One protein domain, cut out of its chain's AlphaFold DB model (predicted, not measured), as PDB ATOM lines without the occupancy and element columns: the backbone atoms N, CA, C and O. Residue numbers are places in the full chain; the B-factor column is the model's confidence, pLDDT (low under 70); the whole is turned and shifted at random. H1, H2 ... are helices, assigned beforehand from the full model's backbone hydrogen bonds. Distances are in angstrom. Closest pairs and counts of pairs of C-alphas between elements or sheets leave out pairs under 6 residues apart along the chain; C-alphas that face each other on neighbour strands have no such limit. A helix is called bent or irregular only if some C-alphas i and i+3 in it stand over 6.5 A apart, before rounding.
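What this domain is: This is residues 128 to 183 and 203 to 224 of the 224 residues of the protein "RDD domain-containing protein" of Deltaproteobacteria bacterium (UniProt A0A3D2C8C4). The two longer helices, H1 and H2, make an out-and-back pair with a gap between them, the chain going out along H1, turning tightly and coming back along H2. Three short helices, H4, H5 and H3, form a row on one side of this pair, with H5 in the middle of the row, while the unnamed stretch of residues 128 to 139 leads in to H1. The printed part has 78 residues, with five named helices in the order H1 H2 H3 H4 H5 and no named strand; the class is all helix, with 51 residues in helices. The whole is compact, with a radius of gyration of the C-alphas of 11.9 A, and its outline is rounded, with spans of 33 by 26 by 23 A.

How they stand to each other: Start at H2, residues 158 to 175, the longest helix. Near residue 165 you will find a kink of 27 degrees, and H2 is irregular, but only just: C-alphas 163 and 166 are 6.7 A apart. H1, residues 140 to 152, is near H2, with 8 pairs of C-alphas within 10 A. H3, residues 177 to 183, touches H2 only at the corner by their link and only just, with 3 pairs of C-alphas within 8 A; H2 does so with residues 172 to 173 alone, and the closest C-alphas are those of Ala 173 and Leu 180, 6.4 A apart. These two run opposite ways at a steep tilt of 58 degrees. H5, residues 213 to 217, touches H3, the closest C-alphas being those of Arg 179 and Ala 217, 5.5 A apart. H5 is close to H2 but not clearly touching, with C-alphas Glu 169 and Leu 214 the closest at 7.0 A. H4, residues 203 to 210, is likewise close to H2 but not clearly touching, with C-alphas Pro 158 and Gly 205 the closest at 7.3 A; the two run the same way at a shallow tilt of 6 degrees. H1 is apart from H3 and H4, and only just apart from H5, at 8.1 A. Every O i to N i+4 pair is within hydrogen-bond range in H1, H4 and H5; H2 has 12 of 14, and H3 has 1 of 3, with 2 of 4 O i to N i+3 pairs.

Where its parts are: Find C-alpha 158 at (-13.146, -23.273, 63.890); from there H2 runs 25.7 A to C-alpha 175. H1 begins at C-alpha 140, (-18.286, -17.758, 36.728), and is 18.1 A long. H3 measures 11.2 A and H4 10.6 A. H5 ends at C-alpha 217, (-11.788, -33.258, 44.989), after 6.1 A.

The domain as a whole: Look for the farthest C-alphas at Asp 137 and Arg 203, 33.9 A apart. Residues 184 to 202 are not printed, and C-alphas 183 and 203 are 22.4 A apart across this cut. The links H1 to H2, H2 to H3 and H4 to H5 are tight. The mean pLDDT of the printed part is 74.0; 24 residues are under 70, among them 203 to 211 and 220 to 224, the latter ending at the chain's last residue.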
ATOM      1  N   MET A 128      -2.937 -14.501  45.476       51.75
ATOM      2  CA  MET A 128      -2.470 -15.793  45.033       51.75
ATOM      3  C   MET A 128      -3.702 -16.676  45.022       51.75
ATOM      4  O   MET A 128      -4.172 -17.160  46.049       51.75
ATOM      5  N   SER A 129      -4.303 -16.779  43.839       55.25
ATOM      6  CA  SER A 129      -5.400 -17.702  43.604       55.25
ATOM      7  C   SER A 129      -4.853 -19.118  43.791       55.25
ATOM      8  O   SER A 129      -3.940 -19.493  43.054       55.25
ATOM      9  N   PRO A 130      -5.361 -19.904  44.756       60.53
ATOM     10  CA  PRO A 130      -4.954 -21.293  44.881       60.53
ATOM     11  C   PRO A 130      -5.242 -22.013  43.563       60.53
ATOM     12  O   PRO A 130      -6.301 -21.818  42.954       60.53
ATOM     13  N   GLN A 131      -4.282 -22.815  43.105       67.62
ATOM     14  CA  GLN A 131      -4.422 -23.575  41.873       67.62
ATOM     15  C   GLN A 131      -5.434 -24.700  42.134       67.62
ATOM     16  O   GLN A 131      -5.139 -25.687  42.801       67.62
ATOM     17  N   LEU A 132      -6.670 -24.478  41.688       77.38
ATOM     18  CA  LEU A 132      -7.809 -25.371  41.886       77.38
ATOM     19  C   LEU A 132      -8.184 -26.008  40.553       77.38
ATOM     20  O   LEU A 132      -8.380 -25.308  39.558       77.38
ATOM     21  N   ASP A 133      -8.337 -27.328  40.545       83.19
ATOM     22  CA  ASP A 133      -8.923 -28.035  39.413       83.19
ATOM     23  C   ASP A 133     -10.439 -27.813  39.408       83.19
ATOM     24  O   ASP A 133     -11.185 -28.529  40.077       83.19
ATOM     25  N   LEU A 134     -10.905 -26.791  38.690       82.56
ATOM     26  CA  LEU A 134     -12.318 -26.416  38.650       82.56
ATOM     27  C   LEU A 134     -13.095 -27.233  37.597       82.56
ATOM     28  O   LEU A 134     -12.552 -27.550  36.539       82.56
ATOM     29  N   PRO A 135     -14.376 -27.561  37.841       83.62
ATOM     30  CA  PRO A 135     -15.236 -28.192  36.843       83.62
ATOM     31  C   PRO A 135     -15.383 -27.329  35.586       83.62
ATOM     32  O   PRO A 135     -15.577 -26.113  35.673       83.62
ATOM     33  N   ALA A 136     -15.301 -27.962  34.413       82.44
ATOM     34  CA  ALA A 136     -15.383 -27.271  33.125       82.44
ATOM     35  C   ALA A 136     -16.759 -26.621  32.899       82.44
ATOM     36  O   ALA A 136     -16.851 -25.543  32.317       82.44
ATOM     37  N   ASP A 137     -17.817 -27.242  33.420       88.94
ATOM     38  CA  ASP A 137     -19.204 -26.782  33.352       88.94
ATOM     39  C   ASP A 137     -19.579 -25.790  34.470       88.94
ATOM     40  O   ASP A 137     -20.736 -25.378  34.563       88.94
ATOM     41  N   ALA A 138     -18.632 -25.396  35.330       87.00
ATOM     42  CA  ALA A 138     -18.892 -24.391  36.354       87.00
ATOM     43  C   ALA A 138     -19.203 -23.027  35.720       87.00
ATOM     44  O   ALA A 138     -18.589 -22.598  34.742       87.00
ATOM     45  N   THR A 139     -20.138 -22.297  36.306       89.38
ATOM     46  CA  THR A 139     -20.404 -20.897  35.969       89.38
ATOM     47  C   THR A 139     -19.338 -19.979  36.585       89.38
ATOM     48  O   THR A 139     -18.632 -20.370  37.521       89.38
ATOM     49  N   PRO A 140     -19.196 -18.725  36.110       82.31
ATOM     50  CA  PRO A 140     -18.286 -17.758  36.728       82.31
ATOM     51  C   PRO A 140     -18.549 -17.540  38.227       82.31
ATOM     52  O   PRO A 140     -17.603 -17.441  39.005       82.31
ATOM     53  N   ALA A 141     -19.820 -17.522  38.640       79.25
ATOM     54  CA  ALA A 141     -20.207 -17.362  40.040       79.25
ATOM     55  C   ALA A 141     -19.821 -18.582  40.894       79.25
ATOM     56  O   ALA A 141     -19.295 -18.421  41.992       79.25
ATOM     57  N   GLU A 142     -20.019 -19.800  40.380       85.88
ATOM     58  CA  GLU A 142     -19.631 -21.035  41.076       85.88
ATOM     59  C   GLU A 142     -18.111 -21.144  41.228       85.88
ATOM     60  O   GLU A 142     -17.620 -21.483  42.303       85.88
ATOM     61  N   ARG A 143     -17.350 -20.789  40.183       85.38
ATOM     62  CA  ARG A 143     -15.884 -20.725  40.259       85.38
ATOM     63  C   ARG A 143     -15.418 -19.754  41.341       85.38
ATOM     64  O   ARG A 143     -14.553 -20.112  42.138       85.38
ATOM     65  N   ALA A 144     -16.014 -18.563  41.392       81.50
ATOM     66  CA  ALA A 144     -15.700 -17.566  42.408       81.50
ATOM     67  C   ALA A 144     -16.025 -18.071  43.822       81.50
ATOM     68  O   ALA A 144     -15.217 -17.893  44.729       81.50
ATOM     69  N   LEU A 145     -17.163 -18.751  44.003       85.94
ATOM     70  CA  LEU A 145     -17.555 -19.333  45.288       85.94
ATOM     71  C   LEU A 145     -16.565 -20.406  45.756       85.94
ATOM     72  O   LEU A 145     -16.139 -20.376  46.909       85.94
ATOM     73  N   ILE A 146     -16.164 -21.324  44.868       86.19
ATOM     74  CA  ILE A 146     -15.201 -22.389  45.186       86.19
ATOM     75  C   ILE A 146     -13.845 -21.783  45.561       86.19
ATOM     76  O   ILE A 146     -13.286 -22.111  46.606       86.19
ATOM     77  N   GLN A 147     -13.334 -20.855  44.751       83.56
ATOM     78  CA  GLN A 147     -12.077 -20.167  45.044       83.56
ATOM     79  C   GLN A 147     -12.144 -19.408  46.374       83.56
ATOM     80  O   GLN A 147     -11.238 -19.521  47.195       83.56
ATOM     81  N   GLN A 148     -13.232 -18.676  46.622       81.44
ATOM     82  CA  GLN A 148     -13.417 -17.910  47.850       81.44
ATOM     83  C   GLN A 148     -13.523 -18.814  49.083       81.44
ATOM     84  O   GLN A 148     -12.982 -18.455  50.128       81.44
ATOM     85  N   TRP A 149     -14.171 -19.979  48.964       85.75
ATOM     86  CA  TRP A 149     -14.199 -20.989  50.019       85.75
ATOM     87  C   TRP A 149     -12.782 -21.433  50.376       85.75
ATOM     88  O   TRP A 149     -12.394 -21.305  51.528       85.75
ATOM     89  N   PHE A 150     -11.973 -21.869  49.408       81.19
ATOM     90  CA  PHE A 150     -10.614 -22.347  49.693       81.19
ATOM     91  C   PHE A 150      -9.668 -21.258  50.203       81.19
ATOM     92  O   PHE A 150      -8.823 -21.538  51.049       81.19
ATOM     93  N   VAL A 151      -9.834 -20.013  49.749       76.69
ATOM     94  CA  VAL A 151      -9.050 -18.871  50.249       76.69
ATOM     95  C   VAL A 151      -9.421 -18.515  51.690       76.69
ATOM     96  O   VAL A 151      -8.549 -18.132  52.465       76.69
ATOM     97  N   ARG A 152     -10.703 -18.612  52.065       74.12
ATOM     98  CA  ARG A 152     -11.195 -18.147  53.375       74.12
ATOM     99  C   ARG A 152     -11.393 -19.249  54.401       74.12
ATOM    100  O   ARG A 152     -11.448 -18.955  55.588       74.12
ATOM    101  N   ALA A 153     -11.517 -20.505  53.987       76.44
ATOM    102  CA  ALA A 153     -11.814 -21.599  54.902       76.44
ATOM    103  C   ALA A 153     -10.760 -21.695  56.012       76.44
ATOM    104  O   ALA A 153     -11.124 -21.948  57.157       76.44
ATOM    105  N   SER A 154      -9.488 -21.423  55.702       66.62
ATOM    106  CA  SER A 154      -8.389 -21.400  56.673       66.62
ATOM    107  C   SER A 154      -8.454 -20.234  57.664       66.62
ATOM    108  O   SER A 154      -8.026 -20.427  58.802       66.62
ATOM    109  N   SER A 155      -9.031 -19.084  57.292       66.00
ATOM    110  CA  SER A 155      -9.187 -17.913  58.171       66.00
ATOM    111  C   SER A 155     -10.510 -17.886  58.945       66.00
ATOM    112  O   SER A 155     -10.669 -17.099  59.877       66.00
ATOM    113  N   LEU A 156     -11.469 -18.761  58.620       75.12
ATOM    114  CA  LEU A 156     -12.704 -18.896  59.396       75.12
ATOM    115  C   LEU A 156     -12.426 -19.466  60.795       75.12
ATOM    116  O   LEU A 156     -11.681 -20.440  60.937       75.12
ATOM    117  N   VAL A 157     -13.115 -18.915  61.804       75.38
ATOM    118  CA  VAL A 157     -13.171 -19.452  63.177       75.38
ATOM    119  C   VAL A 157     -13.552 -20.944  63.134       75.38
ATOM    120  O   VAL A 157     -14.458 -21.288  62.365       75.38
ATOM    121  N   PRO A 158     -12.920 -21.824  63.940       71.38
ATOM    122  CA  PRO A 158     -13.146 -23.273  63.890       71.38
ATOM    123  C   PRO A 158     -14.628 -23.677  63.907       71.38
ATOM    124  O   PRO A 158     -15.070 -24.398  63.019       71.38
ATOM    125  N   ASP A 159     -15.429 -23.103  64.809       70.56
ATOM    126  CA  ASP A 159     -16.866 -23.396  64.903       70.56
ATOM    127  C   ASP A 159     -17.651 -23.027  63.636       70.56
ATOM    128  O   ASP A 159     -18.571 -23.734  63.227       70.56
ATOM    129  N   ALA A 160     -17.314 -21.901  63.000       73.62
ATOM    130  CA  ALA A 160     -17.972 -21.472  61.768       73.62
ATOM    131  C   ALA A 160     -17.581 -22.378  60.593       73.62
ATOM    132  O   ALA A 160     -18.426 -22.721  59.765       73.62
ATOM    133  N   ARG A 161     -16.315 -22.801  60.543       78.06
ATOM    134  CA  ARG A 161     -15.804 -23.749  59.551       78.06
ATOM    135  C   ARG A 161     -16.499 -25.100  59.673       78.06
ATOM    136  O   ARG A 161     -17.002 -25.603  58.670       78.06
ATOM    137  N   ASP A 162     -16.586 -25.640  60.881       76.75
ATOM    138  CA  ASP A 162     -17.196 -26.947  61.138       76.75
ATOM    139  C   ASP A 162     -18.704 -26.938  60.829       76.75
ATOM    140  O   ASP A 162     -19.241 -27.925  60.332       76.75
ATOM    141  N   ARG A 163     -19.383 -25.797  61.013       78.50
ATOM    142  CA  ARG A 163     -20.791 -25.625  60.610       78.50
ATOM    143  C   ARG A 163     -20.983 -25.508  59.100       78.50
ATOM    144  O   ARG A 163     -21.946 -26.049  58.571       78.50
ATOM    145  N   LEU A 164     -20.122 -24.767  58.402       84.19
ATOM    146  CA  LEU A 164     -20.317 -24.449  56.982       84.19
ATOM    147  C   LEU A 164     -19.788 -25.532  56.037       84.19
ATOM    148  O   LEU A 164     -20.326 -25.687  54.940       84.19
ATOM    149  N   THR A 165     -18.773 -26.290  56.456       84.94
ATOM    150  CA  THR A 165     -18.138 -27.322  55.618       84.94
ATOM    151  C   THR A 165     -19.148 -28.359  55.112       84.94
ATOM    152  O   THR A 165     -19.218 -28.537  53.896       84.94
ATOM    153  N   PRO A 166     -20.021 -28.951  55.955       84.56
ATOM    154  CA  PRO A 166     -21.003 -29.933  55.490       84.56
ATOM    155  C   PRO A 166     -22.001 -29.360  54.478       84.56
ATOM    156  O   PRO A 166     -22.413 -30.041  53.540       84.56
ATOM    157  N   HIS A 167     -22.391 -28.089  54.631       87.62
ATOM    158  CA  HIS A 167     -23.298 -27.433  53.687       87.62
ATOM    159  C   HIS A 167     -22.644 -27.222  52.322       87.62
ATOM    160  O   HIS A 167     -23.297 -27.421  51.293       87.62
ATOM    161  N   PHE A 168     -21.367 -26.837  52.312       88.31
ATOM    162  CA  PHE A 168     -20.605 -26.682  51.081       88.31
ATOM    163  C   PHE A 168     -20.372 -28.038  50.404       88.31
ATOM    164  O   PHE A 168     -20.618 -28.164  49.206       88.31
ATOM    165  N   GLU A 169     -20.020 -29.077  51.166       85.38
ATOM    166  CA  GLU A 169     -19.896 -30.455  50.667       85.38
ATOM    167  C   GLU A 169     -21.197 -30.962  50.049       85.38
ATOM    168  O   GLU A 169     -21.194 -31.428  48.914       85.38
ATOM    169  N   ALA A 170     -22.329 -30.794  50.734       86.31
ATOM    170  CA  ALA A 170     -23.631 -31.201  50.215       86.31
ATOM    171  C   ALA A 170     -24.040 -30.416  48.957       86.31
ATOM    172  O   ALA A 170     -24.749 -30.931  48.091       86.31
ATOM    173  N   TRP A 171     -23.645 -29.145  48.842       90.44
ATOM    174  CA  TRP A 171     -23.852 -28.368  47.620       90.44
ATOM    175  C   TRP A 171     -22.992 -28.896  46.463       90.44
ATOM    176  O   TRP A 171     -23.538 -29.155  45.389       90.44
ATOM    177  N   VAL A 172     -21.698 -29.146  46.696       88.44
ATOM    178  CA  VAL A 172     -20.794 -29.731  45.691       88.44
ATOM    179  C   VAL A 172     -21.274 -31.119  45.267       88.44
ATOM    180  O   VAL A 172     -21.360 -31.367  44.072       88.44
ATOM    181  N   ALA A 173     -21.664 -31.986  46.205       86.19
ATOM    182  CA  ALA A 173     -22.164 -33.334  45.921       86.19
ATOM    183  C   ALA A 173     -23.411 -33.320  45.029       86.19
ATOM    184  O   ALA A 173     -23.544 -34.135  44.123       86.19
ATOM    185  N   ARG A 174     -24.322 -32.365  45.253       87.81
ATOM    186  CA  ARG A 174     -25.525 -32.210  44.421       87.81
ATOM    187  C   ARG A 174     -25.209 -31.688  43.024       87.81
ATOM    188  O   ARG A 174     -25.892 -32.064  42.078       87.81
ATOM    189  N   ARG A 175     -24.220 -30.799  42.895       90.19
ATOM    190  CA  ARG A 175     -23.879 -30.153  41.619       90.19
ATOM    191  C   ARG A 175     -22.915 -30.980  40.762       90.19
ATOM    192  O   ARG A 175     -23.038 -30.945  39.539       90.19
ATOM    193  N   TRP A 176     -21.997 -31.705  41.402       88.12
ATOM    194  CA  TRP A 176     -20.987 -32.583  40.806       88.12
ATOM    195  C   TRP A 176     -20.792 -33.860  41.648       88.12
ATOM    196  O   TRP A 176     -19.813 -33.952  42.396       88.12
ATOM    197  N   PRO A 177     -21.681 -34.858  41.513       81.12
ATOM    198  CA  PRO A 177     -21.630 -36.092  42.305       81.12
ATOM    199  C   PRO A 177     -20.276 -36.817  42.192       81.12
ATOM    200  O   PRO A 177     -19.599 -37.056  43.189       81.12
ATOM    201  N   ASP A 178     -19.793 -37.004  40.960       79.62
ATOM    202  CA  ASP A 178     -18.586 -37.788  40.653       79.62
ATOM    203  C   ASP A 178     -17.275 -37.213  41.223       79.62
ATOM    204  O   ASP A 178     -16.234 -37.879  41.229       79.62
ATOM    205  N   ARG A 179     -17.274 -35.943  41.647       74.88
ATOM    206  CA  ARG A 179     -16.070 -35.240  42.121       74.88
ATOM    207  C   ARG A 179     -15.684 -35.658  43.533       74.88
ATOM    208  O   ARG A 179     -14.494 -35.799  43.802       74.88
ATOM    209  N   LEU A 180     -16.666 -35.841  44.414       69.50
ATOM    210  CA  LEU A 180     -16.425 -36.247  45.800       69.50
ATOM    211  C   LEU A 180     -16.215 -37.762  45.921       69.50
ATOM    212  O   LEU A 180     -15.474 -38.197  46.801       69.50
ATOM    213  N   ASP A 181     -16.737 -38.546  44.981       65.81
ATOM    214  CA  ASP A 181     -16.597 -40.007  44.978       65.81
ATOM    215  C   ASP A 181     -15.187 -40.469  44.571       65.81
ATOM    216  O   ASP A 181     -14.626 -41.392  45.171       65.81
ATOM    217  N   ARG A 182     -14.542 -39.760  43.625       54.53
ATOM    218  CA  ARG A 182     -13.142 -40.009  43.198       54.53
ATOM    219  C   ARG A 182     -12.111 -39.835  44.314       54.53
ATOM    220  O   ARG A 182     -10.974 -40.276  44.178       54.53
ATOM    221  N   THR A 183     -12.501 -39.207  45.414       52.44
ATOM    222  CA  THR A 183     -11.638 -38.885  46.550       52.44
ATOM    223  C   THR A 183     -11.322 -40.074  47.458       52.44
ATOM    224  O   THR A 183     -10.411 -39.997  48.282       52.44
ATOM    225  N   ARG A 203      -1.607 -25.316  62.894       47.91
ATOM    226  CA  ARG A 203      -1.466 -26.659  62.298       47.91
ATOM    227  C   ARG A 203      -2.804 -27.382  62.145       47.91
ATOM    228  O   ARG A 203      -3.084 -27.937  61.086       47.91
ATOM    229  N   ASN A 204      -3.648 -27.383  63.172       52.47
ATOM    230  CA  ASN A 204      -4.832 -28.245  63.169       52.47
ATOM    231  C   ASN A 204      -5.898 -27.812  62.157       52.47
ATOM    232  O   ASN A 204      -6.597 -28.666  61.617       52.47
ATOM    233  N   GLY A 205      -6.021 -26.514  61.875       52.25
ATOM    234  CA  GLY A 205      -7.038 -25.994  60.963       52.25
ATOM    235  C   GLY A 205      -6.678 -26.192  59.491       52.25
ATOM    236  O   GLY A 205      -7.507 -26.669  58.711       52.25
ATOM    237  N   ILE A 206      -5.450 -25.831  59.111       54.88
ATOM    238  CA  ILE A 206      -4.979 -25.920  57.722       54.88
ATOM    239  C   ILE A 206      -4.743 -27.382  57.328       54.88
ATOM    240  O   ILE A 206      -5.195 -27.791  56.259       54.88
ATOM    241  N   HIS A 207      -4.144 -28.209  58.199       55.19
ATOM    242  CA  HIS A 207      -3.970 -29.639  57.906       55.19
ATOM    243  C   HIS A 207      -5.309 -30.374  57.770       55.19
ATOM    244  O   HIS A 207      -5.439 -31.243  56.908       55.19
ATOM    245  N   ARG A 208      -6.323 -30.025  58.571       60.09
ATOM    246  CA  ARG A 208      -7.653 -30.649  58.476       60.09
ATOM    247  C   ARG A 208      -8.365 -30.273  57.172       60.09
ATOM    248  O   ARG A 208      -8.984 -31.134  56.557       60.09
ATOM    249  N   LEU A 209      -8.222 -29.027  56.712       62.06
ATOM    250  CA  LEU A 209      -8.761 -28.586  55.421       62.06
ATOM    251  C   LEU A 209      -8.011 -29.194  54.237       62.06
ATOM    252  O   LEU A 209      -8.659 -29.706  53.331       62.06
ATOM    253  N   ALA A 210      -6.677 -29.198  54.254       61.12
ATOM    254  CA  ALA A 210      -5.856 -29.779  53.189       61.12
ATOM    255  C   ALA A 210      -6.111 -31.287  53.004       61.12
ATOM    256  O   ALA A 210      -6.032 -31.795  51.890       61.12
ATOM    257  N   ASN A 211      -6.495 -31.983  54.078       62.78
ATOM    258  CA  ASN A 211      -6.833 -33.406  54.057       62.78
ATOM    259  C   ASN A 211      -8.342 -33.688  53.899       62.78
ATOM    260  O   ASN A 211      -8.760 -34.847  53.967       62.78
ATOM    261  N   SER A 212      -9.169 -32.658  53.688       71.25
ATOM    262  CA  SER A 212     -10.619 -32.817  53.527       71.25
ATOM    263  C   SER A 212     -10.986 -33.490  52.194       71.25
ATOM    264  O   SER A 212     -10.232 -33.403  51.215       71.25
ATOM    265  N   PRO A 213     -12.162 -34.145  52.106       72.62
ATOM    266  CA  PRO A 213     -12.704 -34.624  50.835       72.62
ATOM    267  C   PRO A 213     -12.748 -33.521  49.766       72.62
ATOM    268  O   PRO A 213     -12.362 -33.750  48.624       72.62
ATOM    269  N   LEU A 214     -13.099 -32.293  50.160       75.06
ATOM    270  CA  LEU A 214     -13.111 -31.124  49.278       75.06
ATOM    271  C   LEU A 214     -11.732 -30.775  48.717       75.06
ATOM    272  O   LEU A 214     -11.589 -30.601  47.510       75.06
ATOM    273  N   ALA A 215     -10.709 -30.663  49.567       72.88
ATOM    274  CA  ALA A 215      -9.371 -30.291  49.105       72.88
ATOM    275  C   ALA A 215      -8.829 -31.291  48.082       72.88
ATOM    276  O   ALA A 215      -8.260 -30.900  47.067       72.88
ATOM    277  N   ARG A 216      -9.092 -32.580  48.285       75.81
ATOM    278  CA  ARG A 216      -8.717 -33.620  47.325       75.81
ATOM    279  C   ARG A 216      -9.566 -33.574  46.044       75.81
ATOM    280  O   ARG A 216      -8.997 -33.656  44.957       75.81
ATOM    281  N   ALA A 217     -10.881 -33.357  46.142       75.75
ATOM    282  CA  ALA A 217     -11.788 -33.258  44.989       75.75
ATOM    283  C   ALA A 217     -11.455 -32.095  44.030       75.75
ATOM    284  O   ALA A 217     -11.713 -32.178  42.825       75.75
ATOM    285  N   PHE A 218     -10.856 -31.022  44.556       77.75
ATOM    286  CA  PHE A 218     -10.416 -29.859  43.780       77.75
ATOM    287  C   PHE A 218      -8.890 -29.762  43.615       77.75
ATOM    288  O   PHE A 218      -8.400 -28.748  43.117       77.75
ATOM    289  N   ARG A 219      -8.136 -30.804  44.012       72.75
ATOM    290  CA  ARG A 219      -6.657 -30.833  44.015       72.75
ATOM    291  C   ARG A 219      -6.031 -29.571  44.623       72.75
ATOM    292  O   ARG A 219      -5.042 -29.043  44.125       72.75
ATOM    293  N   PHE A 220      -6.625 -29.098  45.714       67.81
ATOM    294  CA  PHE A 220      -6.150 -27.943  46.452       67.81
ATOM    295  C   PHE A 220      -4.751 -28.217  47.001       67.81
ATOM    296  O   PHE A 220      -4.554 -29.092  47.845       67.81
ATOM    297  N   THR A 221      -3.782 -27.447  46.522       61.69
ATOM    298  CA  THR A 221      -2.423 -27.426  47.059       61.69
ATOM    299  C   THR A 221      -2.266 -26.146  47.879       61.69
ATOM    300  O   THR A 221      -2.357 -25.057  47.306       61.69
ATOM    301  N   PRO A 222      -2.088 -26.232  49.213       53.91
ATOM    302  CA  PRO A 222      -1.774 -25.052  50.003       53.91
ATOM    303  C   PRO A 222      -0.403 -24.526  49.565       53.91
ATOM    304  O   PRO A 222       0.562 -25.285  49.500       53.91
ATOM    305  N   HIS A 223      -0.336 -23.241  49.227       49.19
ATOM    306  CA  HIS A 223       0.933 -22.558  48.991       49.19
ATOM    307  C   HIS A 223       1.571 -22.196  50.342       49.19
ATOM    308  O   HIS A 223       0.861 -21.748  51.245       49.19
ATOM    309  N   ASP A 224       2.881 -22.437  50.464       39.50
ATOM    310  CA  ASP A 224       3.710 -22.142  51.649       39.50
ATOM    311  C   ASP A 224       3.887 -20.639  51.927       39.50
ATOM    312  O   ASP A 224       4.063 -19.878  50.946       39.50
TER     313      ASP A 224